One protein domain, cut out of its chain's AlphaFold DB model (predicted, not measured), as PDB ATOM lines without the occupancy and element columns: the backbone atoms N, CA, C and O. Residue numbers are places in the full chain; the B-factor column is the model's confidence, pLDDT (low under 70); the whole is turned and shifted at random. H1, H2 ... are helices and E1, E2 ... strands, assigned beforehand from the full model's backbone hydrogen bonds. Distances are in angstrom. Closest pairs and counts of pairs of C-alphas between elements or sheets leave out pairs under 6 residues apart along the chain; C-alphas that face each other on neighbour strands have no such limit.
ATOM      1  N   PRO A 199     358.423 318.917 399.305       62.62
ATOM      2  CA  PRO A 199     357.326 318.013 399.646       62.62
ATOM      3  C   PRO A 199     357.292 316.763 398.757       62.62
ATOM      4  O   PRO A 199     357.024 316.836 397.554       62.62
ATOM      5  N   LEU A 200     357.554 315.593 399.347       71.06
ATOM      6  CA  LEU A 200     357.519 314.324 398.621       71.06
ATOM      7  C   LEU A 200     356.074 313.960 398.257       71.06
ATOM      8  O   LEU A 200     355.191 313.953 399.117       71.06
ATOM      9  N   ALA A 201     355.839 313.630 396.987       78.31
ATOM     10  CA  ALA A 201     354.548 313.138 396.513       78.31
ATOM     11  C   ALA A 201     354.082 311.893 397.296       78.31
ATOM     12  O   ALA A 201     354.899 311.158 397.849       78.31
ATOM     13  N   CYS A 202     352.771 311.650 397.320       81.62
ATOM     14  CA  CYS A 202     352.158 310.494 397.968       81.62
ATOM     15  C   CYS A 202     352.799 309.182 397.489       81.62
ATOM     16  O   CYS A 202     352.665 308.817 396.319       81.62
ATOM     17  N   GLU A 203     353.427 308.439 398.399       80.00
ATOM     18  CA  GLU A 203     354.135 307.184 398.088       80.00
ATOM     19  C   GLU A 203     353.190 306.094 397.520       80.00
ATOM     20  O   GLU A 203     353.627 305.208 396.788       80.00
ATOM     21  N   ALA A 204     351.880 306.175 397.799       77.94
ATOM     22  CA  ALA A 204     350.876 305.210 397.332       77.94
ATOM     23  C   ALA A 204     350.331 305.465 395.911       77.94
ATOM     24  O   ALA A 204     349.829 304.531 395.280       77.94
ATOM     25  N   CYS A 205     350.372 306.706 395.408       79.56
ATOM     26  CA  CYS A 205     349.716 307.074 394.139       79.56
ATOM     27  C   CYS A 205     350.458 308.107 393.271       79.56
ATOM     28  O   CYS A 205     350.046 308.351 392.138       79.56
ATOM     29  N   GLY A 206     351.539 308.715 393.764       77.94
ATOM     30  CA  GLY A 206     352.331 309.714 393.042       77.94
ATOM     31  C   GLY A 206     351.741 311.130 392.999       77.94
ATOM     32  O   GLY A 206     352.342 312.002 392.372       77.94
ATOM     33  N   THR A 207     350.604 311.395 393.655       80.44
ATOM     34  CA  THR A 207     350.025 312.748 393.761       80.44
ATOM     35  C   THR A 207     350.971 313.685 394.518       80.44
ATOM     36  O   THR A 207     351.347 313.396 395.654       80.44
ATOM     37  N   ALA A 208     351.371 314.796 393.894       75.25
ATOM     38  CA  ALA A 208     352.160 315.851 394.539       75.25
ATOM     39  C   ALA A 208     351.371 316.523 395.678       75.25
ATOM     40  O   ALA A 208     350.145 316.495 395.649       75.25
ATOM     41  N   ARG A 209     352.057 317.139 396.652       72.19
ATOM     42  CA  ARG A 209     351.384 317.931 397.698       72.19
ATOM     43  C   ARG A 209     351.137 319.354 397.214       72.19
ATOM     44  O   ARG A 209     352.062 319.984 396.700       72.19
ATOM     45  N   GLY A 210     349.927 319.857 397.422       66.94
ATOM     46  CA  GLY A 210     349.673 321.275 397.640       66.94
ATOM     47  C   GLY A 210     350.090 321.707 399.050       66.94
ATOM     48  O   GLY A 210     350.509 320.895 399.873       66.94
ATOM     49  N   GLU A 211     349.976 323.005 399.319       64.81
ATOM     50  CA  GLU A 211     350.303 323.607 400.622       64.81
ATOM     51  C   GLU A 211     349.180 323.398 401.662       64.81
ATOM     52  O   GLU A 211     349.440 323.473 402.859       64.81
ATOM     53  N   GLU A 212     347.961 323.073 401.209       67.31
ATOM     54  CA  GLU A 212     346.755 322.889 402.040       67.31
ATOM     55  C   GLU A 212     346.223 321.437 402.057       67.31
ATOM     56  O   GLU A 212     345.125 321.188 402.546       67.31
ATOM     57  N   ASP A 213     346.962 320.471 401.498       72.69
ATOM     58  CA  ASP A 213     346.514 319.071 401.421       72.69
ATOM     59  C   ASP A 213     346.796 318.294 402.724       72.69
ATOM     60  O   ASP A 213     347.934 318.258 403.201       72.69
ATOM     61  N   ASP A 214     345.805 317.547 403.223       77.50
ATOM     62  CA  ASP A 214     345.982 316.620 404.349       77.50
ATOM     63  C   ASP A 214     346.874 315.418 403.966       77.50
ATOM     64  O   ASP A 214     346.529 314.566 403.129       77.50
ATOM     65  N   PHE A 215     348.032 315.318 404.628       81.38
ATOM     66  CA  PHE A 215     349.019 314.254 404.430       81.38
ATOM     67  C   PHE A 215     349.378 313.528 405.731       81.38
ATOM     68  O   PHE A 215     349.638 314.119 406.777       81.38
ATOM     69  N   PHE A 216     349.449 312.205 405.636       84.88
ATOM     70  CA  PHE A 216     349.636 311.282 406.744       84.88
ATOM     71  C   PHE A 216     351.057 310.711 406.706       84.88
ATOM     72  O   PHE A 216     351.407 309.943 405.804       84.88
ATOM     73  N   GLU A 217     351.888 311.082 407.681       83.19
ATOM     74  CA  GLU A 217     353.247 310.558 407.834       83.19
ATOM     75  C   GLU A 217     353.291 309.315 408.718       83.19
ATOM     76  O   GLU A 217     352.519 309.147 409.659       83.19
ATOM     77  N   LEU A 218     354.264 308.448 408.451       78.75
ATOM     78  CA  LEU A 218     354.514 307.270 409.269       78.75
ATOM     79  C   LEU A 218     355.019 307.691 410.669       78.75
ATOM     80  O   LEU A 218     355.969 308.471 410.781       78.75
ATOM     81  N   SER A 219     354.411 307.182 411.740       77.31
ATOM     82  CA  SER A 219     354.774 307.496 413.132       77.31
ATOM     83  C   SER A 219     356.228 307.129 413.452       77.31
ATOM     84  O   SER A 219     356.840 306.283 412.789       77.31
ATOM     85  N   THR A 220     356.822 307.732 414.490       72.75
ATOM     86  CA  THR A 220     358.223 307.420 414.844       72.75
ATOM     87  C   THR A 220     358.381 305.964 415.301       72.75
ATOM     88  O   THR A 220     359.432 305.358 415.120       72.75
ATOM     89  N   GLU A 221     357.308 305.386 415.829       72.56
ATOM     90  CA  GLU A 221     357.146 304.018 416.310       72.56
ATOM     91  C   GLU A 221     357.096 303.044 415.126       72.56
ATOM     92  O   GLU A 221     357.874 302.091 415.070       72.56
ATOM     93  N   ALA A 222     356.270 303.344 414.124       72.69
ATOM     94  CA  ALA A 222     356.201 302.615 412.862       72.69
ATOM     95  C   ALA A 222     357.522 302.683 412.071       72.69
ATOM     96  O   ALA A 222     357.995 301.666 411.560       72.69
ATOM     97  N   LYS A 223     358.184 303.849 412.054       69.56
ATOM     98  CA  LYS A 223     359.542 304.030 411.504       69.56
ATOM     99  C   LYS A 223     360.586 303.154 412.235       69.56
ATOM    100  O   LYS A 223     361.536 302.697 411.603       69.56
ATOM    101  N   LYS A 224     360.394 302.830 413.527       66.38
ATOM    102  CA  LYS A 224     361.263 301.912 414.306       66.38
ATOM    103  C   LYS A 224     360.963 300.421 414.088       66.38
ATOM    104  O   LYS A 224     361.860 299.613 414.328       66.38
ATOM    105  N   LYS A 225     359.769 300.031 413.602       65.19
ATOM    106  CA  LYS A 225     359.411 298.612 413.334       65.19
ATOM    107  C   LYS A 225     360.423 297.905 412.412       65.19
ATOM    108  O   LYS A 225     360.617 296.698 412.537       65.19
ATOM    109  N   PHE A 226     361.098 298.655 411.535       55.72
ATOM    110  CA  PHE A 226     362.125 298.133 410.625       55.72
ATOM    111  C   PHE A 226     363.557 298.157 411.202       55.72
ATOM    112  O   PHE A 226     364.413 297.400 410.753       55.72
ATOM    113  N   THR A 256     363.499 300.666 400.923       54.94
ATOM    114  CA  THR A 256     362.235 300.551 400.188       54.94
ATOM    115  C   THR A 256     361.508 299.279 400.621       54.94
ATOM    116  O   THR A 256     362.099 298.197 400.593       54.94
ATOM    117  N   VAL A 257     360.234 299.393 401.006       55.56
ATOM    118  CA  VAL A 257     359.388 298.267 401.445       55.56
ATOM    119  C   VAL A 257     358.083 298.300 400.656       55.56
ATOM    120  O   VAL A 257     357.397 299.316 400.635       55.56
ATOM    121  N   GLY A 258     357.762 297.223 399.933       54.19
ATOM    122  CA  GLY A 258     356.549 297.145 399.099       54.19
ATOM    123  C   GLY A 258     356.451 298.170 397.953       54.19
ATOM    124  O   GLY A 258     355.423 298.235 397.289       54.19
ATOM    125  N   GLY A 259     357.502 298.965 397.714       55.22
ATOM    126  CA  GLY A 259     357.522 300.088 396.767       55.22
ATOM    127  C   GLY A 259     357.591 301.474 397.424       55.22
ATOM    128  O   GLY A 259     358.039 302.404 396.766       55.22
ATOM    129  N   PHE A 260     357.244 301.604 398.709       56.38
ATOM    130  CA  PHE A 260     357.382 302.852 399.475       56.38
ATOM    131  C   PHE A 260     358.833 303.113 399.865       56.38
ATOM    132  O   PHE A 260     359.497 302.210 400.382       56.38
ATOM    133  N   ALA A 261     359.295 304.354 399.732       60.81
ATOM    134  CA  ALA A 261     360.507 304.820 400.389       60.81
ATOM    135  C   ALA A 261     360.216 305.188 401.856       60.81
ATOM    136  O   ALA A 261     359.332 305.984 402.157       60.81
ATOM    137  N   LEU A 262     361.001 304.649 402.793       62.44
ATOM    138  CA  LEU A 262     360.939 305.027 404.211       62.44
ATOM    139  C   LEU A 262     361.886 306.206 404.514       62.44
ATOM    140  O   LEU A 262     362.709 306.135 405.429       62.44
ATOM    141  N   ARG A 263     361.820 307.281 403.713       63.75
ATOM    142  CA  ARG A 263     362.606 308.507 403.949       63.75
ATOM    143  C   ARG A 263     361.929 309.416 404.992       63.75
ATOM    144  O   ARG A 263     360.710 309.366 405.161       63.75
ATOM    145  N   PRO A 264     362.689 310.297 405.670       59.47
ATOM    146  CA  PRO A 264     362.116 311.489 406.293       59.47
ATOM    147  C   PRO A 264     361.308 312.280 405.254       59.47
ATOM    148  O   PRO A 264     361.770 312.437 404.124       59.47
ATOM    149  N   GLY A 265     360.111 312.738 405.620       63.56
ATOM    150  CA  GLY A 265     359.209 313.434 404.704       63.56
ATOM    151  C   GLY A 265     358.342 312.531 403.816       63.56
ATOM    152  O   GLY A 265     357.517 313.069 403.087       63.56
ATOM    153  N   SER A 266     358.473 311.198 403.833       73.88
ATOM    154  CA  SER A 266     357.601 310.296 403.051       73.88
ATOM    155  C   SER A 266     356.234 310.091 403.728       73.88
ATOM    156  O   SER A 266     356.161 309.741 404.908       73.88
ATOM    157  N   ALA A 267     355.147 310.295 402.973       80.06
ATOM    158  CA  ALA A 267     353.763 310.320 403.466       80.06
ATOM    159  C   ALA A 267     352.756 309.795 402.421       80.06
ATOM    160  O   ALA A 267     353.095 309.620 401.246       80.06
ATOM    161  N   ILE A 268     351.497 309.618 402.835       85.50
ATOM    162  CA  ILE A 268     350.349 309.369 401.943       85.50
ATOM    163  C   ILE A 268     349.309 310.488 402.044       85.50
ATOM    164  O   ILE A 268     349.151 311.077 403.106       85.50
ATOM    165  N   CYS A 269     348.593 310.783 400.957       86.12
ATOM    166  CA  CYS A 269     347.470 311.726 400.987       86.12
ATOM    167  C   CYS A 269     346.214 311.104 401.622       86.12
ATOM    168  O   CYS A 269     346.069 309.877 401.643       86.12
ATOM    169  N   GLU A 270     345.284 311.953 402.070       87.56
ATOM    170  CA  GLU A 270     343.993 311.569 402.665       87.56
ATOM    171  C   GLU A 270     343.248 310.467 401.881       87.56
ATOM    172  O   GLU A 270     342.944 309.414 402.438       87.56
ATOM    173  N   GLU A 271     343.039 310.635 400.568       86.56
ATOM    174  CA  GLU A 271     342.370 309.639 399.708       86.56
ATOM    175  C   GLU A 271     343.071 308.264 399.753       86.56
ATOM    176  O   GLU A 271     342.414 307.227 399.697       86.56
ATOM    177  N   CYS A 272     344.399 308.206 399.903       85.44
ATOM    178  CA  CYS A 272     345.115 306.932 400.045       85.44
ATOM    179  C   CYS A 272     345.003 306.340 401.457       85.44
ATOM    180  O   CYS A 272     344.898 305.118 401.588       85.44
ATOM    181  N   TYR A 273     344.967 307.181 402.492       87.50
ATOM    182  CA  TYR A 273     344.719 306.763 403.873       87.50
ATOM    183  C   TYR A 273     343.298 306.188 404.034       87.50
ATOM    184  O   TYR A 273     343.140 305.060 404.501       87.50
ATOM    185  N   ILE A 274     342.269 306.891 403.543       86.38
ATOM    186  CA  ILE A 274     340.855 306.464 403.583       86.38
ATOM    187  C   ILE A 274     340.635 305.147 402.825       86.38
ATOM    188  O   ILE A 274     339.875 304.287 403.273       86.38
ATOM    189  N   ARG A 275     341.313 304.950 401.688       85.81
ATOM    190  CA  ARG A 275     341.249 303.703 400.900       85.81
ATOM    191  C   ARG A 275     342.007 302.529 401.523       85.81
ATOM    192  O   ARG A 275     341.932 301.428 400.979       85.81
ATOM    193  N   GLY A 276     342.762 302.745 402.600       83.81
ATOM    194  CA  GLY A 276     343.619 301.728 403.205       83.81
ATOM    195  C   GLY A 276     344.795 301.306 402.320       83.81
ATOM    196  O   GLY A 276     345.197 300.144 402.348       83.81
ATOM    197  N   ALA A 277     345.338 302.217 401.503       82.62
ATOM    198  CA  ALA A 277     346.440 301.950 400.572       82.62
ATOM    199  C   ALA A 277     347.816 301.919 401.278       82.62
ATOM    200  O   ALA A 277     348.762 302.590 400.864       82.62
ATOM    201  N   PHE A 278     347.910 301.159 402.370       83.88
ATOM    202  CA  PHE A 278     349.102 301.046 403.211       83.88
ATOM    203  C   PHE A 278     350.128 300.044 402.639       83.88
ATOM    204  O   PHE A 278     349.744 299.110 401.927       83.88
ATOM    205  N   PRO A 279     351.430 300.188 402.955       72.50
ATOM    206  CA  PRO A 279     352.439 299.187 402.617       72.50
ATOM    207  C   PRO A 279     352.246 297.881 403.399       72.50
ATOM    208  O   PRO A 279     351.699 297.867 404.501       72.50
ATOM    209  N   GLU A 280     352.765 296.779 402.858       71.44
ATOM    210  CA  GLU A 280     352.733 295.473 403.523       71.44
ATOM    211  C   GLU A 280     353.412 295.533 404.907       71.44
ATOM    212  O   GLU A 280     354.565 295.946 405.032       71.44
ATOM    213  N   GLY A 281     352.680 295.125 405.952       73.81
ATOM    214  CA  GLY A 281     353.137 295.168 407.348       73.81
ATOM    215  C   GLY A 281     352.765 296.431 408.140       73.81
ATOM    216  O   GLY A 281     353.118 296.507 409.318       73.81
ATOM    217  N   TYR A 282     352.042 297.378 407.532       79.00
ATOM    218  CA  TYR A 282     351.550 298.604 408.172       79.00
ATOM    219  C   TYR A 282     350.018 298.706 408.115       79.00
ATOM    220  O   TYR A 282     349.385 298.194 407.190       79.00
ATOM    221  N   ASP A 283     349.425 299.391 409.092       84.12
ATOM    222  CA  ASP A 283     347.986 299.686 409.145       84.12
ATOM    223  C   ASP A 283     347.714 301.170 409.463       84.12
ATOM    224  O   ASP A 283     348.645 301.946 409.677       84.12
ATOM    225  N   ALA A 284     346.444 301.585 409.485       85.94
ATOM    226  CA  ALA A 284     346.053 302.983 409.707       85.94
ATOM    227  C   ALA A 284     346.635 303.589 411.002       85.94
ATOM    228  O   ALA A 284     346.941 304.776 411.039       85.94
ATOM    229  N   SER A 285     346.846 302.771 412.039       86.50
ATOM    230  CA  SER A 285     347.406 303.181 413.337       86.50
ATOM    231  C   SER A 285     348.889 303.561 413.270       86.50
ATOM    232  O   SER A 285     349.402 304.203 414.184       86.50
ATOM    233  N   ASP A 286     349.597 303.145 412.217       84.25
ATOM    234  CA  ASP A 286     351.007 303.481 412.010       84.25
ATOM    235  C   ASP A 286     351.212 304.875 411.411       84.25
ATOM    236  O   ASP A 286     352.344 305.363 411.420       84.25
ATOM    237  N   PHE A 287     350.151 305.510 410.912       86.12
ATOM    238  CA  PHE A 287     350.171 306.805 410.240       86.12
ATOM    239  C   PHE A 287     349.538 307.902 411.110       86.12
ATOM    240  O   PHE A 287     348.578 307.671 411.842       86.12
ATOM    241  N   VAL A 288     350.076 309.118 411.022       86.12
ATOM    242  CA  VAL A 288     349.654 310.297 411.787       86.12
ATOM    243  C   VAL A 288     349.439 311.451 410.817       86.12
ATOM    244  O   VAL A 288     350.307 311.726 409.988       86.12
ATOM    245  N   LEU A 289     348.296 312.131 410.921       84.25
ATOM    246  CA  LEU A 289     348.025 313.342 410.149       84.25
ATOM    247  C   LEU A 289     349.024 314.443 410.531       84.25
ATOM    248  O   LEU A 289     349.129 314.810 411.703       84.25
ATOM    249  N   MET A 290     349.736 314.974 409.542       73.06
ATOM    250  CA  MET A 290     350.539 316.180 409.698       73.06
ATOM    251  C   MET A 290     349.625 317.390 409.538       73.06
ATOM    252  O   MET A 290     349.250 317.733 408.422       73.06
ATOM    253  N   LEU A 291     349.287 318.040 410.654       65.50
ATOM    254  CA  LEU A 291     348.666 319.363 410.617       65.50
ATOM    255  C   LEU A 291     349.617 320.334 409.907       65.50
ATOM    256  O   LEU A 291     350.790 320.444 410.282       65.50
ATOM    257  N   THR A 292     349.113 321.032 408.892       58.25
ATOM    258  CA  THR A 292     349.794 322.183 408.296       58.25
ATOM    259  C   THR A 292     349.914 323.297 409.346       58.25
ATOM    260  O   THR A 292     349.078 323.428 410.241       58.25
ATOM    261  N   HIS A 293     351.018 324.044 409.312       44.25
ATOM    262  CA  HIS A 293     351.362 324.981 410.384       44.25
ATOM    263  C   HIS A 293     350.619 326.313 410.184       44.25
ATOM    264  O   HIS A 293     350.928 327.046 409.247       44.25
ATOM    265  N   GLU A 294     349.667 326.638 411.062       41.44
ATOM    266  CA  GLU A 294     349.167 328.013 411.211       41.44
ATOM    267  C   GLU A 294     350.209 328.852 411.978       41.44
ATOM    268  O   GLU A 294     350.343 328.687 413.190       41.44
ATOM    269  N   ASP A 295     350.939 329.735 411.282       35.09
ATOM    270  CA  ASP A 295     351.727 330.863 411.835       35.09
ATOM    271  C   ASP A 295     351.979 331.946 410.755       35.09
ATOM    272  O   ASP A 295     352.586 331.615 409.709       35.09
TER     273      ASP A 295
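AT A GLANCE: This is residues 199 to 226 and 256 to 295 of the 295 residues of the protein "SWIRM domain-containing protein" of Phytophthora palmivora var. palmivora (UniProt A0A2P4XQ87). Little regular structure: a small three-stranded sheet among long loops, with H2 on it and H1 only grazing it. The 68 printed residues run E1, H1, E2, H2, E3; the sheet, E2 - E1 - E3, is antiparallel. The class is mixed, with 23 residues in named elements; the whole is compact, radius of gyration of the C-alphas 11.3 A, spanning 34 by 22 by 20 A.

HOW THE PARTS SIT: Inner strand E1, residues 215 to 218, is antiparallel to E2, residues 267 to 269, at 148 degrees; N 216 and O 268 are 2.8 A apart, within hydrogen-bond range. E1 is antiparallel to E3, residues 287 to 290, at 135 degrees; N 217 and O 288 are 2.9 A apart, within range. H1, residues 220 to 226, only grazes the sheet with residues 220 to 224. H2, residues 270 to 274, is over E1, its height over the sheet 8.8 A; their closest C-alphas, Phe 215 and Glu 270, are 6.0 A apart. H1 and H2 are apart. E2, H2, E3 form a split strand-helix-strand unit, two strands that run the same way in one sheet with a helix between them along the chain and E1 between them in the sheet; its crossover is right-handed. Every O i to N i+4 pair is within range in H2, 2 of 3 in H1.

IN THESE COORDINATES: E1 spans 10.1 A from C-alpha 215 at (349.019, 314.254, 404.430), H1 10.9 A, E2 6.9 A, H2 6.1 A, and E3 9.4 A to C-alpha 290 at (350.539, 316.180, 409.698).

THE WHOLE: The C-alphas of Glu 280 and Asp 295 are farthest apart, 36.4 A. Residues 227 to 255 are cut out, a gap of 10.7 A between C-alphas 226 and 256. The link H2 to E3 is long. The mean pLDDT of the printed part is 72.9; residues 256 to 265 and 291 to 295 are among those under 70.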